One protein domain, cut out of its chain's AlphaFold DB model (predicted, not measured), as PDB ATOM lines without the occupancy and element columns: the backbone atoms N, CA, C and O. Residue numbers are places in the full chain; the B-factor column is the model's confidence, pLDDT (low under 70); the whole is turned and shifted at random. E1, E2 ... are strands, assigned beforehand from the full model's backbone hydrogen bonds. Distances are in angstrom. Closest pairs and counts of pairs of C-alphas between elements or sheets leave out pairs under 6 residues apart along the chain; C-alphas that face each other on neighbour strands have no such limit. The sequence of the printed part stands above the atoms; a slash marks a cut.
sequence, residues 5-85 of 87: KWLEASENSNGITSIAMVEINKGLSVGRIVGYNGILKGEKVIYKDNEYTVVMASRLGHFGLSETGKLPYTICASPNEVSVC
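AT A GLANCE: This is residues 5 to 85 of the 87 residues of an uncharacterized protein of Bacillus cereus VD184 (UniProt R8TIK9). A four-stranded sheet, E4 to E7, is curled like part of a barrel at one end of the domain, and a smaller twisted sheet of three strands, E1 to E3, reaches away from it toward the other end. The two sheets meet where E3 comes close to E5, while the tip of the hairpin E2 and E3, at Gly 27, makes the far end of the long axis; the tail after E7 folds back to pair with E4 through residues 83 to 84. The printed part has 81 residues, with no named helix and seven named strands, E1 to E7 in chain order, in two antiparallel sheets of order E4 - E5 - E6 - E7 and E1 - E2 - E3. The class is all strand, though under half of the residues, 40 of 81, are in named strands. The whole is compact, with a radius of gyration of the C-alphas of 12.5 A, and elongated, spanning 41 by 26 by 19 A.

IN THESE COORDINATES: In the larger sheet, E4 is residues 44 to 47, E5 residues 50 to 58, 20.8 A long, E6 residues 62 to 66, 13.2 A long, and E7 residues 75 to 77, ending at C-alpha 77 (96.378, 37.327, 125.024). In the smaller sheet, E1 is residues 5 to 8, beginning at C-alpha 5 (76.440, 28.683, 120.180), E2 is residues 18 to 25, 21.0 A long, and E3 is residues 30 to 36, 17.3 A long.

HOW THE PARTS SIT: E4 to E7 form a meander, each strand the antiparallel neighbour of the one before, in a strongly twisted sheet with E4 and E7 as edge strands. E5 bends by 69 degrees at residue 55 and its pairing is staggered: residues 50 to 53 pair with E4, where N 45 and O 52 are 2.8 A apart, and residues 53 to 58 pair with E6, where N 58 and O 62 are 2.8 A apart. E6 and E7 have N 63 and O 77 at 2.8 A. E1 to E3 form a second meander, with N 7 and O 19 at 2.9 A and N 32 and O 22 at 2.8 A. Between the sheets, the closest C-alphas of E3 and E5 are those of Val 34 and Ala 57, 5.5 A apart. E3 and E6 are near each other, with 5 pairs of C-alphas within 10 A. E1 and E2 are apart from E4, E5, E6 and E7.

THE WHOLE: The C-alphas farthest apart, of Gly 27 and Asp 49, are 43.2 A apart. The printed part has no cut, and no link is long. The mean pLDDT of the printed part is 92.3; residues 26 to 29 are under 70.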
ATOM      1  N   LYS A   5      76.433  28.855 121.632       92.81
ATOM      2  CA  LYS A   5      76.440  28.683 120.180       92.81
ATOM      3  C   LYS A   5      77.811  29.059 119.637       92.81
ATOM      4  O   LYS A   5      78.279  30.169 119.882       92.81
ATOM      5  N   TRP A   6      78.411  28.160 118.869       94.12
ATOM      6  CA  TRP A   6      79.613  28.449 118.098       94.12
ATOM      7  C   TRP A   6      79.242  28.980 116.717       94.12
ATOM      8  O   TRP A   6      78.325  28.472 116.066       94.12
ATOM      9  N   LEU A   7      79.932  30.036 116.304       93.19
ATOM     10  CA  LEU A   7      79.825  30.645 114.986       93.19
ATOM     11  C   LEU A   7      81.211  30.647 114.350       93.19
ATOM     12  O   LEU A   7      82.162  31.113 114.975       93.19
ATOM     13  N   GLU A   8      81.309  30.163 113.118       94.31
ATOM     14  CA  GLU A   8      82.526  30.303 112.318       94.31
ATOM     15  C   GLU A   8      82.817  31.787 112.062       94.31
ATOM     16  O   GLU A   8      81.905  32.590 111.830       94.31
ATOM     17  N   ALA A   9      84.092  32.148 112.107       89.25
ATOM     18  CA  ALA A   9      84.593  33.481 111.823       89.25
ATOM     19  C   ALA A   9      85.754  33.388 110.831       89.25
ATOM     20  O   ALA A   9      86.542  32.447 110.858       89.25
ATOM     21  N   SER A  10      85.877  34.383 109.954       87.62
ATOM     22  CA  SER A  10      87.074  34.503 109.124       87.62
ATOM     23  C   SER A  10      88.285  34.762 110.014       87.62
ATOM     24  O   SER A  10      88.237  35.665 110.854       87.62
ATOM     25  N   GLU A  11      89.362  34.007 109.789       87.25
ATOM     26  CA  GLU A  11      90.619  34.194 110.511       87.25
ATOM     27  C   GLU A  11      91.078  35.655 110.439       87.25
ATOM     28  O   GLU A  11      91.096  36.273 109.371       87.25
ATOM     29  N   ASN A  12      91.412  36.224 111.596       90.06
ATOM     30  CA  ASN A  12      91.875  37.602 111.724       90.06
ATOM     31  C   ASN A  12      93.274  37.661 112.355       90.06
ATOM     32  O   ASN A  12      93.875  36.637 112.667       90.06
ATOM     33  N   SER A  13      93.793  38.869 112.585       91.88
ATOM     34  CA  SER A  13      95.125  39.085 113.174       91.88
ATOM     35  C   SER A  13      95.331  38.441 114.549       91.88
ATOM     36  O   SER A  13      96.471  38.237 114.952       91.88
ATOM     37  N   ASN A  14      94.251  38.115 115.262       90.31
ATOM     38  CA  ASN A  14      94.296  37.481 116.579       90.31
ATOM     39  C   ASN A  14      94.119  35.950 116.474       90.31
ATOM     40  O   ASN A  14      94.003  35.263 117.488       90.31
ATOM     41  N   GLY A  15      94.040  35.424 115.246       92.81
ATOM     42  CA  GLY A  15      93.837  34.014 114.922       92.81
ATOM     43  C   GLY A  15      92.456  33.474 115.280       92.81
ATOM     44  O   GLY A  15      92.328  32.285 115.544       92.81
ATOM     45  N   ILE A  16      91.422  34.318 115.342       95.62
ATOM     46  CA  ILE A  16      90.054  33.865 115.639       95.62
ATOM     47  C   ILE A  16      89.447  33.182 114.418       95.62
ATOM     48  O   ILE A  16      89.206  33.846 113.419       95.62
ATOM     49  N   THR A  17      89.112  31.903 114.542       95.81
ATOM     50  CA  THR A  17      88.415  31.105 113.521       95.81
ATOM     51  C   THR A  17      86.994  30.732 113.941       95.81
ATOM     52  O   THR A  17      86.143  30.482 113.096       95.81
ATOM     53  N   SER A  18      86.686  30.758 115.240       95.44
ATOM     54  CA  SER A  18      85.322  30.565 115.735       95.44
ATOM     55  C   SER A  18      85.047  31.376 116.997       95.44
ATOM     56  O   SER A  18      85.943  31.665 117.791       95.44
ATOM     57  N   ILE A  19      83.789  31.774 117.186       95.38
ATOM     58  CA  ILE A  19      83.330  32.601 118.306       95.38
ATOM     59  C   ILE A  19      82.224  31.859 119.050       95.38
ATOM     60  O   ILE A  19      81.208  31.491 118.455       95.38
ATOM     61  N   ALA A  20      82.385  31.694 120.361       95.06
ATOM     62  CA  ALA A  20      81.332  31.194 121.233       95.06
ATOM     63  C   ALA A  20      80.492  32.344 121.768       95.06
ATOM     64  O   ALA A  20      81.017  33.297 122.355       95.06
ATOM     65  N   MET A  21      79.176  32.234 121.621       92.81
ATOM     66  CA  MET A  21      78.224  33.225 122.102       92.81
ATOM     67  C   MET A  21      77.135  32.587 122.957       92.81
ATOM     68  O   MET A  21      76.601  31.531 122.623       92.81
ATOM     69  N   VAL A  22      76.769  33.275 124.033       91.44
ATOM     70  CA  VAL A  22      75.557  33.003 124.807       91.44
ATOM     71  C   VAL A  22      74.533  34.075 124.482       91.44
ATOM     72  O   VAL A  22      74.826  35.270 124.545       91.44
ATOM     73  N   GLU A  23      73.328  33.657 124.126       86.50
ATOM     74  CA  GLU A  23      72.218  34.564 123.859       86.50
ATOM     75  C   GLU A  23      71.737  35.230 125.158       86.50
ATOM     76  O   GLU A  23      71.390  34.549 126.121       86.50
ATOM     77  N   ILE A  24      71.720  36.566 125.191       81.88
ATOM     78  CA  ILE A  24      71.253  37.343 126.353       81.88
ATOM     79  C   ILE A  24      69.775  37.702 126.184       81.88
ATOM     80  O   ILE A  24      69.012  37.698 127.148       81.88
ATOM     81  N   ASN A  25      69.360  38.034 124.957       75.81
ATOM     82  CA  ASN A  25      67.984  38.412 124.653       75.81
ATOM     83  C   ASN A  25      67.572  37.943 123.250       75.81
ATOM     84  O   ASN A  25      68.050  38.476 122.244       75.81
ATOM     85  N   LYS A  26      66.615  37.005 123.212       66.81
ATOM     86  CA  LYS A  26      66.035  36.423 121.989       66.81
ATOM     87  C   LYS A  26      65.360  37.444 121.074       66.81
ATOM     88  O   LYS A  26      65.363  37.275 119.862       66.81
ATOM     89  N   GLY A  27      64.791  38.513 121.633       68.88
ATOM     90  CA  GLY A  27      64.079  39.538 120.865       68.88
ATOM     91  C   GLY A  27      64.993  40.532 120.149       68.88
ATOM     92  O   GLY A  27      64.551  41.201 119.222       68.88
ATOM     93  N   LEU A  28      66.262  40.635 120.562       69.25
ATOM     94  CA  LEU A  28      67.207  41.632 120.041       69.25
ATOM     95  C   LEU A  28      68.419  41.011 119.334       69.25
ATOM     96  O   LEU A  28      69.293  41.745 118.884       69.25
ATOM     97  N   SER A  29      68.500  39.676 119.242       64.69
ATOM     98  CA  SER A  29      69.676  38.959 118.712       64.69
ATOM     99  C   SER A  29      70.998  39.394 119.369       64.69
ATOM    100  O   SER A  29      72.060  39.391 118.747       64.69
ATOM    101  N   VAL A  30      70.945  39.799 120.644       74.12
ATOM    102  CA  VAL A  30      72.122  40.239 121.401       74.12
ATOM    103  C   VAL A  30      72.711  39.041 122.130       74.12
ATOM    104  O   VAL A  30      72.059  38.440 122.987       74.12
ATOM    105  N   GLY A  31      73.965  38.721 121.816       82.38
ATOM    106  CA  GLY A  31      74.728  37.683 122.500       82.38
ATOM    107  C   GLY A  31      75.991  38.215 123.174       82.38
ATOM    108  O   GLY A  31      76.605  39.193 122.735       82.38
ATOM    109  N   ARG A  32      76.384  37.548 124.258       89.81
ATOM    110  CA  ARG A  32      77.653  37.740 124.956       89.81
ATOM    111  C   ARG A  32      78.676  36.785 124.371       89.81
ATOM    112  O   ARG A  32      78.420  35.588 124.329       89.81
ATOM    113  N   ILE A  33      79.839  37.294 123.986       93.62
ATOM    114  CA  ILE A  33      80.960  36.425 123.633       93.62
ATOM    115  C   ILE A  33      81.496  35.782 124.913       93.62
ATOM    116  O   ILE A  33      81.733  36.469 125.911       93.62
ATOM    117  N   VAL A  34      81.656  34.466 124.875       95.38
ATOM    118  CA  VAL A  34      82.140  33.661 125.999       95.38
ATOM    119  C   VAL A  34      83.381  32.843 125.653       95.38
ATOM    120  O   VAL A  34      83.908  32.183 126.541       95.38
ATOM    121  N   GLY A  35      83.873  32.902 124.415       96.31
ATOM    122  CA  GLY A  35      85.043  32.137 124.000       96.31
ATOM    123  C   GLY A  35      85.420  32.310 122.532       96.31
ATOM    124  O   GLY A  35      84.658  32.893 121.755       96.31
ATOM    125  N   TYR A  36      86.584  31.771 122.182       97.00
ATOM    126  CA  TYR A  36      87.144  31.744 120.831       97.00
ATOM    127  C   TYR A  36      87.810  30.397 120.568       97.00
ATOM    128  O   TYR A  36      88.395  29.829 121.483       97.00
ATOM    129  N   ASN A  37      87.770  29.912 119.327       95.88
ATOM    130  CA  ASN A  37      88.559  28.764 118.862       95.88
ATOM    131  C   ASN A  37      88.399  27.488 119.711       95.88
ATOM    132  O   ASN A  37      89.370  26.790 119.986       95.88
ATOM    133  N   GLY A  38      87.183  27.199 120.176       94.62
ATOM    134  CA  GLY A  38      86.917  26.069 121.075       94.62
ATOM    135  C   GLY A  38      87.248  26.319 122.552       94.62
ATOM    136  O   GLY A  38      86.846  25.511 123.379       94.62
ATOM    137  N   ILE A  39      87.896  27.439 122.891       96.56
ATOM    138  CA  ILE A  39      88.272  27.811 124.258       96.56
ATOM    139  C   ILE A  39      87.208  28.725 124.869       96.56
ATOM    140  O   ILE A  39      86.887  29.788 124.322       96.56
ATOM    141  N   LEU A  40      86.682  28.341 126.028       96.06
ATOM    142  CA  LEU A  40      85.659  29.075 126.767       96.06
ATOM    143  C   LEU A  40      86.225  29.794 127.995       96.06
ATOM    144  O   LEU A  40      87.206  29.395 128.621       96.06
ATOM    145  N   LYS A  41      85.528  30.851 128.415       95.12
ATOM    146  CA  LYS A  41      85.708  31.431 129.743       95.12
ATOM    147  C   LYS A  41      85.531  30.344 130.814       95.12
ATOM    148  O   LYS A  41      84.496  29.687 130.870       95.12
ATOM    149  N   GLY A  42      86.495  30.266 131.723       95.12
ATOM    150  CA  GLY A  42      86.580  29.303 132.817       95.12
ATOM    151  C   GLY A  42      87.598  28.196 132.560       95.12
ATOM    152  O   GLY A  42      87.985  27.515 133.506       95.12
ATOM    153  N   GLU A  43      88.056  28.034 131.320       96.00
ATOM    154  CA  GLU A  43      89.042  27.016 130.976       96.00
ATOM    155  C   GLU A  43      90.468  27.446 131.308       96.00
ATOM    156  O   GLU A  43      90.794  28.639 131.365       96.00
ATOM    157  N   LYS A  44      91.315  26.439 131.530       97.00
ATOM    158  CA  LYS A  44      92.747  26.602 131.737       97.00
ATOM    159  C   LYS A  44      93.482  26.544 130.405       97.00
ATOM    160  O   LYS A  44      93.223  25.664 129.582       97.00
ATOM    161  N   VAL A  45      94.406  27.475 130.223       97.12
ATOM    162  CA  VAL A  45      95.224  27.603 129.023       97.12
ATOM    163  C   VAL A  45      96.681  27.832 129.390       97.12
ATOM    164  O   VAL A  45      96.982  28.404 130.438       97.12
ATOM    165  N   ILE A  46      97.578  27.435 128.497       97.56
ATOM    166  CA  ILE A  46      98.993  27.772 128.559       97.56
ATOM    167  C   ILE A  46      99.235  29.035 127.730       97.56
ATOM    168  O   ILE A  46      98.832  29.114 126.569       97.56
ATOM    169  N   TYR A  47      99.908  30.015 128.326       96.81
ATOM    170  CA  TYR A  47     100.421  31.215 127.665       96.81
ATOM    171  C   TYR A  47     101.877  31.411 128.088       96.81
ATOM    172  O   TYR A  47     102.154  31.533 129.281       96.81
ATOM    173  N   LYS A  48     102.811  31.437 127.125       95.56
ATOM    174  CA  LYS A  48     104.262  31.568 127.385       95.56
ATOM    175  C   LYS A  48     104.745  30.636 128.507       95.56
ATOM    176  O   LYS A  48     105.279  31.099 129.511       95.56
ATOM    177  N   ASP A  49     104.474  29.340 128.358       94.56
ATOM    178  CA  ASP A  49     104.874  28.268 129.287       94.56
ATOM    179  C   ASP A  49     104.254  28.325 130.698       94.56
ATOM    180  O   ASP A  49     104.620  27.534 131.565       94.56
ATOM    181  N   ASN A  50     103.291  29.219 130.938       95.31
ATOM    182  CA  ASN A  50     102.608  29.365 132.222       95.31
ATOM    183  C   ASN A  50     101.112  29.058 132.088       95.31
ATOM    184  O   ASN A  50     100.486  29.390 131.081       95.31
ATOM    185  N   GLU A  51     100.534  28.432 133.114       96.50
ATOM    186  CA  GLU A  51      99.102  28.128 133.169       96.50
ATOM    187  C   GLU A  51      98.301  29.334 133.680       96.50
ATOM    188  O   GLU A  51      98.607  29.914 134.722       96.50
ATOM    189  N   TYR A  52      97.220  29.660 132.976       97.50
ATOM    190  CA  TYR A  52      96.253  30.677 133.366       97.50
ATOM    191  C   TYR A  52      94.830  30.164 133.194       97.50
ATOM    192  O   TYR A  52      94.568  29.225 132.449       97.50
ATOM    193  N   THR A  53      93.875  30.834 133.831       97.62
ATOM    194  CA  THR A  53      92.449  30.647 133.544       97.62
ATOM    195  C   THR A  53      91.928  31.788 132.679       97.62
ATOM    196  O   THR A  53      92.171  32.962 132.979       97.62
ATOM    197  N   VAL A  54      91.140  31.467 131.655       97.75
ATOM    198  CA  VAL A  54      90.405  32.460 130.866       97.75
ATOM    199  C   VAL A  54      89.257  33.013 131.707       97.75
ATOM    200  O   VAL A  54      88.264  32.334 131.955       97.75
ATOM    201  N   VAL A  55      89.336  34.269 132.137       97.50
ATOM    202  CA  VAL A  55      88.283  34.906 132.956       97.50
ATOM    203  C   VAL A  55      87.409  35.878 132.158       97.50
ATOM    204  O   VAL A  55      86.344  36.293 132.630       97.50
ATOM    205  N   MET A  56      87.812  36.208 130.928       95.88
ATOM    206  CA  MET A  56      87.088  37.088 130.010       95.88
ATOM    207  C   MET A  56      87.392  36.727 128.547       95.88
ATOM    208  O   MET A  56      88.540  36.458 128.215       95.88
ATOM    209  N   ALA A  57      86.387  36.830 127.672       95.75
ATOM    210  CA  ALA A  57      86.561  36.985 126.228       95.75
ATOM    211  C   ALA A  57      86.078  38.391 125.815       95.75
ATOM    212  O   ALA A  57      84.918  38.750 126.038       95.75
ATOM    213  N   SER A  58      86.980  39.220 125.289       92.94
ATOM    214  CA  SER A  58      86.712  40.611 124.903       92.94
ATOM    215  C   SER A  58      86.163  40.691 123.488       92.94
ATOM    216  O   SER A  58      86.713  40.059 122.603       92.94
ATOM    217  N   ARG A  59      85.199  41.583 123.219       89.44
ATOM    218  CA  ARG A  59      84.711  41.866 121.850       89.44
ATOM    219  C   ARG A  59      85.798  42.333 120.875       89.44
ATOM    220  O   ARG A  59      85.566  42.294 119.674       89.44
ATOM    221  N   LEU A  60      86.959  42.758 121.381       91.19
ATOM    222  CA  LEU A  60      88.141  43.094 120.582       91.19
ATOM    223  C   LEU A  60      88.955  41.857 120.162       91.19
ATOM    224  O   LEU A  60      90.027  41.997 119.587       91.19
ATOM    225  N   GLY A  61      88.486  40.647 120.473       93.44
ATOM    226  CA  GLY A  61      89.095  39.400 120.025       93.44
ATOM    227  C   GLY A  61      90.287  38.943 120.859       93.44
ATOM    228  O   GLY A  61      91.251  38.449 120.293       93.44
ATOM    229  N   HIS A  62      90.249  39.167 122.172       96.44
ATOM    230  CA  HIS A  62      91.320  38.784 123.097       96.44
ATOM    231  C   HIS A  62      90.747  38.043 124.308       96.44
ATOM    232  O   HIS A  62      89.588  38.258 124.687       96.44
ATOM    233  N   PHE A  63      91.581  37.236 124.954       97.94
ATOM    234  CA  PHE A  63      91.317  36.660 126.262       97.94
ATOM    235  C   PHE A  63      91.919  37.508 127.378       97.94
ATOM    236  O   PHE A  63      93.055  37.966 127.285       97.94
ATOM    237  N   GLY A  64      91.158  37.671 128.460       97.94
ATOM    238  CA  GLY A  64      91.691  38.098 129.748       97.94
ATOM    239  C   GLY A  64      92.066  36.869 130.571       97.94
ATOM    240  O   GLY A  64      91.187  36.064 130.895       97.94
ATOM    241  N   LEU A  65      93.347  36.739 130.905       98.12
ATOM    242  CA  LEU A  65      93.934  35.609 131.620       98.12
ATOM    243  C   LEU A  65      94.227  35.968 133.084       98.12
ATOM    244  O   LEU A  65      94.699  37.066 133.382       98.12
ATOM    245  N   SER A  66      93.943  35.044 134.001       97.81
ATOM    246  CA  SER A  66      94.184  35.215 135.438       97.81
ATOM    247  C   SER A  66      94.817  33.974 136.052       97.81
ATOM    248  O   SER A  66      94.319  32.863 135.865       97.81
ATOM    249  N   GLU A  67      95.866  34.180 136.844       95.50
ATOM    250  CA  GLU A  67      96.526  33.132 137.640       95.50
ATOM    251  C   GLU A  67      95.624  32.633 138.775       95.50
ATOM    252  O   GLU A  67      95.656  31.469 139.153       95.50
ATOM    253  N   THR A  68      94.761  33.508 139.305       94.44
ATOM    254  CA  THR A  68      93.875  33.181 140.436       94.44
ATOM    255  C   THR A  68      92.575  32.494 140.015       94.44
ATOM    256  O   THR A  68      91.767  32.115 140.865       94.44
ATOM    257  N   GLY A  69      92.310  32.398 138.708       94.75
ATOM    258  CA  GLY A  69      91.029  31.914 138.189       94.75
ATOM    259  C   GLY A  69      89.878  32.920 138.276       94.75
ATOM    260  O   GLY A  69      88.749  32.601 137.900       94.75
ATOM    261  N   LYS A  70      90.125  34.136 138.777       95.56
ATOM    262  CA  LYS A  70      89.100  35.166 139.003       95.56
ATOM    263  C   LYS A  70      89.535  36.511 138.434       95.56
ATOM    264  O   LYS A  70      90.710  36.734 138.171       95.56
ATOM    265  N   LEU A  71      88.573  37.409 138.228       94.25
ATOM    266  CA  LEU A  71      88.883  38.806 137.924       94.25
ATOM    267  C   LEU A  71      89.583  39.475 139.126       94.25
ATOM    268  O   LEU A  71      89.275  39.113 140.263       94.25
ATOM    269  N   PRO A  72      90.444  40.484 138.896       94.75
ATOM    270  CA  PRO A  72      90.850  41.016 137.589       94.75
ATOM    271  C   PRO A  72      91.751  40.042 136.808       94.75
ATOM    272  O   PRO A  72      92.382  39.168 137.389       94.75
ATOM    273  N   TYR A  73      91.786  40.179 135.479       94.81
ATOM    274  CA  TYR A  73      92.801  39.504 134.666       94.81
ATOM    275  C   TYR A  73      94.123  40.274 134.754       94.81
ATOM    276  O   TYR A  73      94.117  41.498 134.894       94.81
ATOM    277  N   THR A  74      95.242  39.562 134.674       92.75
ATOM    278  CA  THR A  74      96.596  40.135 134.721       92.75
ATOM    279  C   THR A  74      97.222  40.239 133.335       92.75
ATOM    280  O   THR A  74      98.060  41.108 133.108       92.75
ATOM    281  N   ILE A  75      96.790  39.392 132.395       96.31
ATOM    282  CA  ILE A  75      97.337  39.316 131.039       96.31
ATOM    283  C   ILE A  75      96.207  39.381 130.012       96.31
ATOM    284  O   ILE A  75      95.121  38.836 130.215       96.31
ATOM    285  N   CYS A  76      96.484  40.049 128.896       96.69
ATOM    286  CA  CYS A  76      95.674  40.012 127.687       96.69
ATOM    287  C   CYS A  76      96.426  39.187 126.635       96.69
ATOM    288  O   CYS A  76      97.599  39.468 126.390       96.69
ATOM    289  N   ALA A  77      95.776  38.190 126.040       97.12
ATOM    290  CA  ALA A  77      96.378  37.327 125.024       97.12
ATOM    291  C   ALA A  77      95.430  37.137 123.837       97.12
ATOM    292  O   ALA A  77      94.210  37.023 124.014       97.12
ATOM    293  N   SER A  78      95.981  37.089 122.631       96.88
ATOM    294  CA  SER A  78      95.239  36.701 121.435       96.88
ATOM    295  C   SER A  78      94.931  35.198 121.464       96.88
ATOM    296  O   SER A  78      95.720  34.419 122.006       96.88
ATOM    297  N   PRO A  79      93.811  34.745 120.875       95.94
ATOM    298  CA  PRO A  79      93.467  33.325 120.825       95.94
ATOM    299  C   PRO A  79      94.513  32.403 120.179       95.94
ATOM    300  O   PRO A  79      94.580  31.239 120.552       95.94
ATOM    301  N   ASN A  80      95.342  32.893 119.252       95.31
ATOM    302  CA  ASN A  80      96.456  32.124 118.673       95.31
ATOM    303  C   ASN A  80      97.714  32.047 119.555       95.31
ATOM    304  O   ASN A  80      98.627  31.289 119.237       95.31
ATOM    305  N   GLU A  81      97.788  32.816 120.641       96.75
ATOM    306  CA  GLU A  81      98.920  32.787 121.574       96.75
ATOM    307  C   GLU A  81      98.705  31.802 122.733       96.75
ATOM    308  O   GLU A  81      99.588  31.647 123.578       96.75
ATOM    309  N   VAL A  82      97.531  31.171 122.806       96.06
ATOM    310  CA  VAL A  82      97.142  30.284 123.903       96.06
ATOM    311  C   VAL A  82      96.827  28.881 123.400       96.06
ATOM    312  O   VAL A  82      96.336  28.694 122.287       96.06
ATOM    313  N   SER A  83      97.061  27.882 124.245       94.50
ATOM    314  CA  SER A  83      96.665  26.493 123.998       94.50
ATOM    315  C   SER A  83      95.934  25.924 125.209       94.50
ATOM    316  O   SER A  83      96.211  26.297 126.345       94.50
ATOM    317  N   VAL A  84      94.967  25.034 124.986       87.94
ATOM    318  CA  VAL A  84      94.263  24.344 126.078       87.94
ATOM    319  C   VAL A  84      95.231  23.422 126.820       87.94
ATOM    320  O   VAL A  84      96.003  22.702 126.182       87.94
ATOM    321  N   CYS A  85      95.167  23.404 128.155       77.69
ATOM    322  CA  CYS A  85      95.836  22.356 128.925       77.69
ATOM    323  C   CYS A  85      95.223  21.009 128.512       77.69
ATOM    324  O   CYS A  85      94.023  20.802 128.700       77.69
TER     325      CYS A  85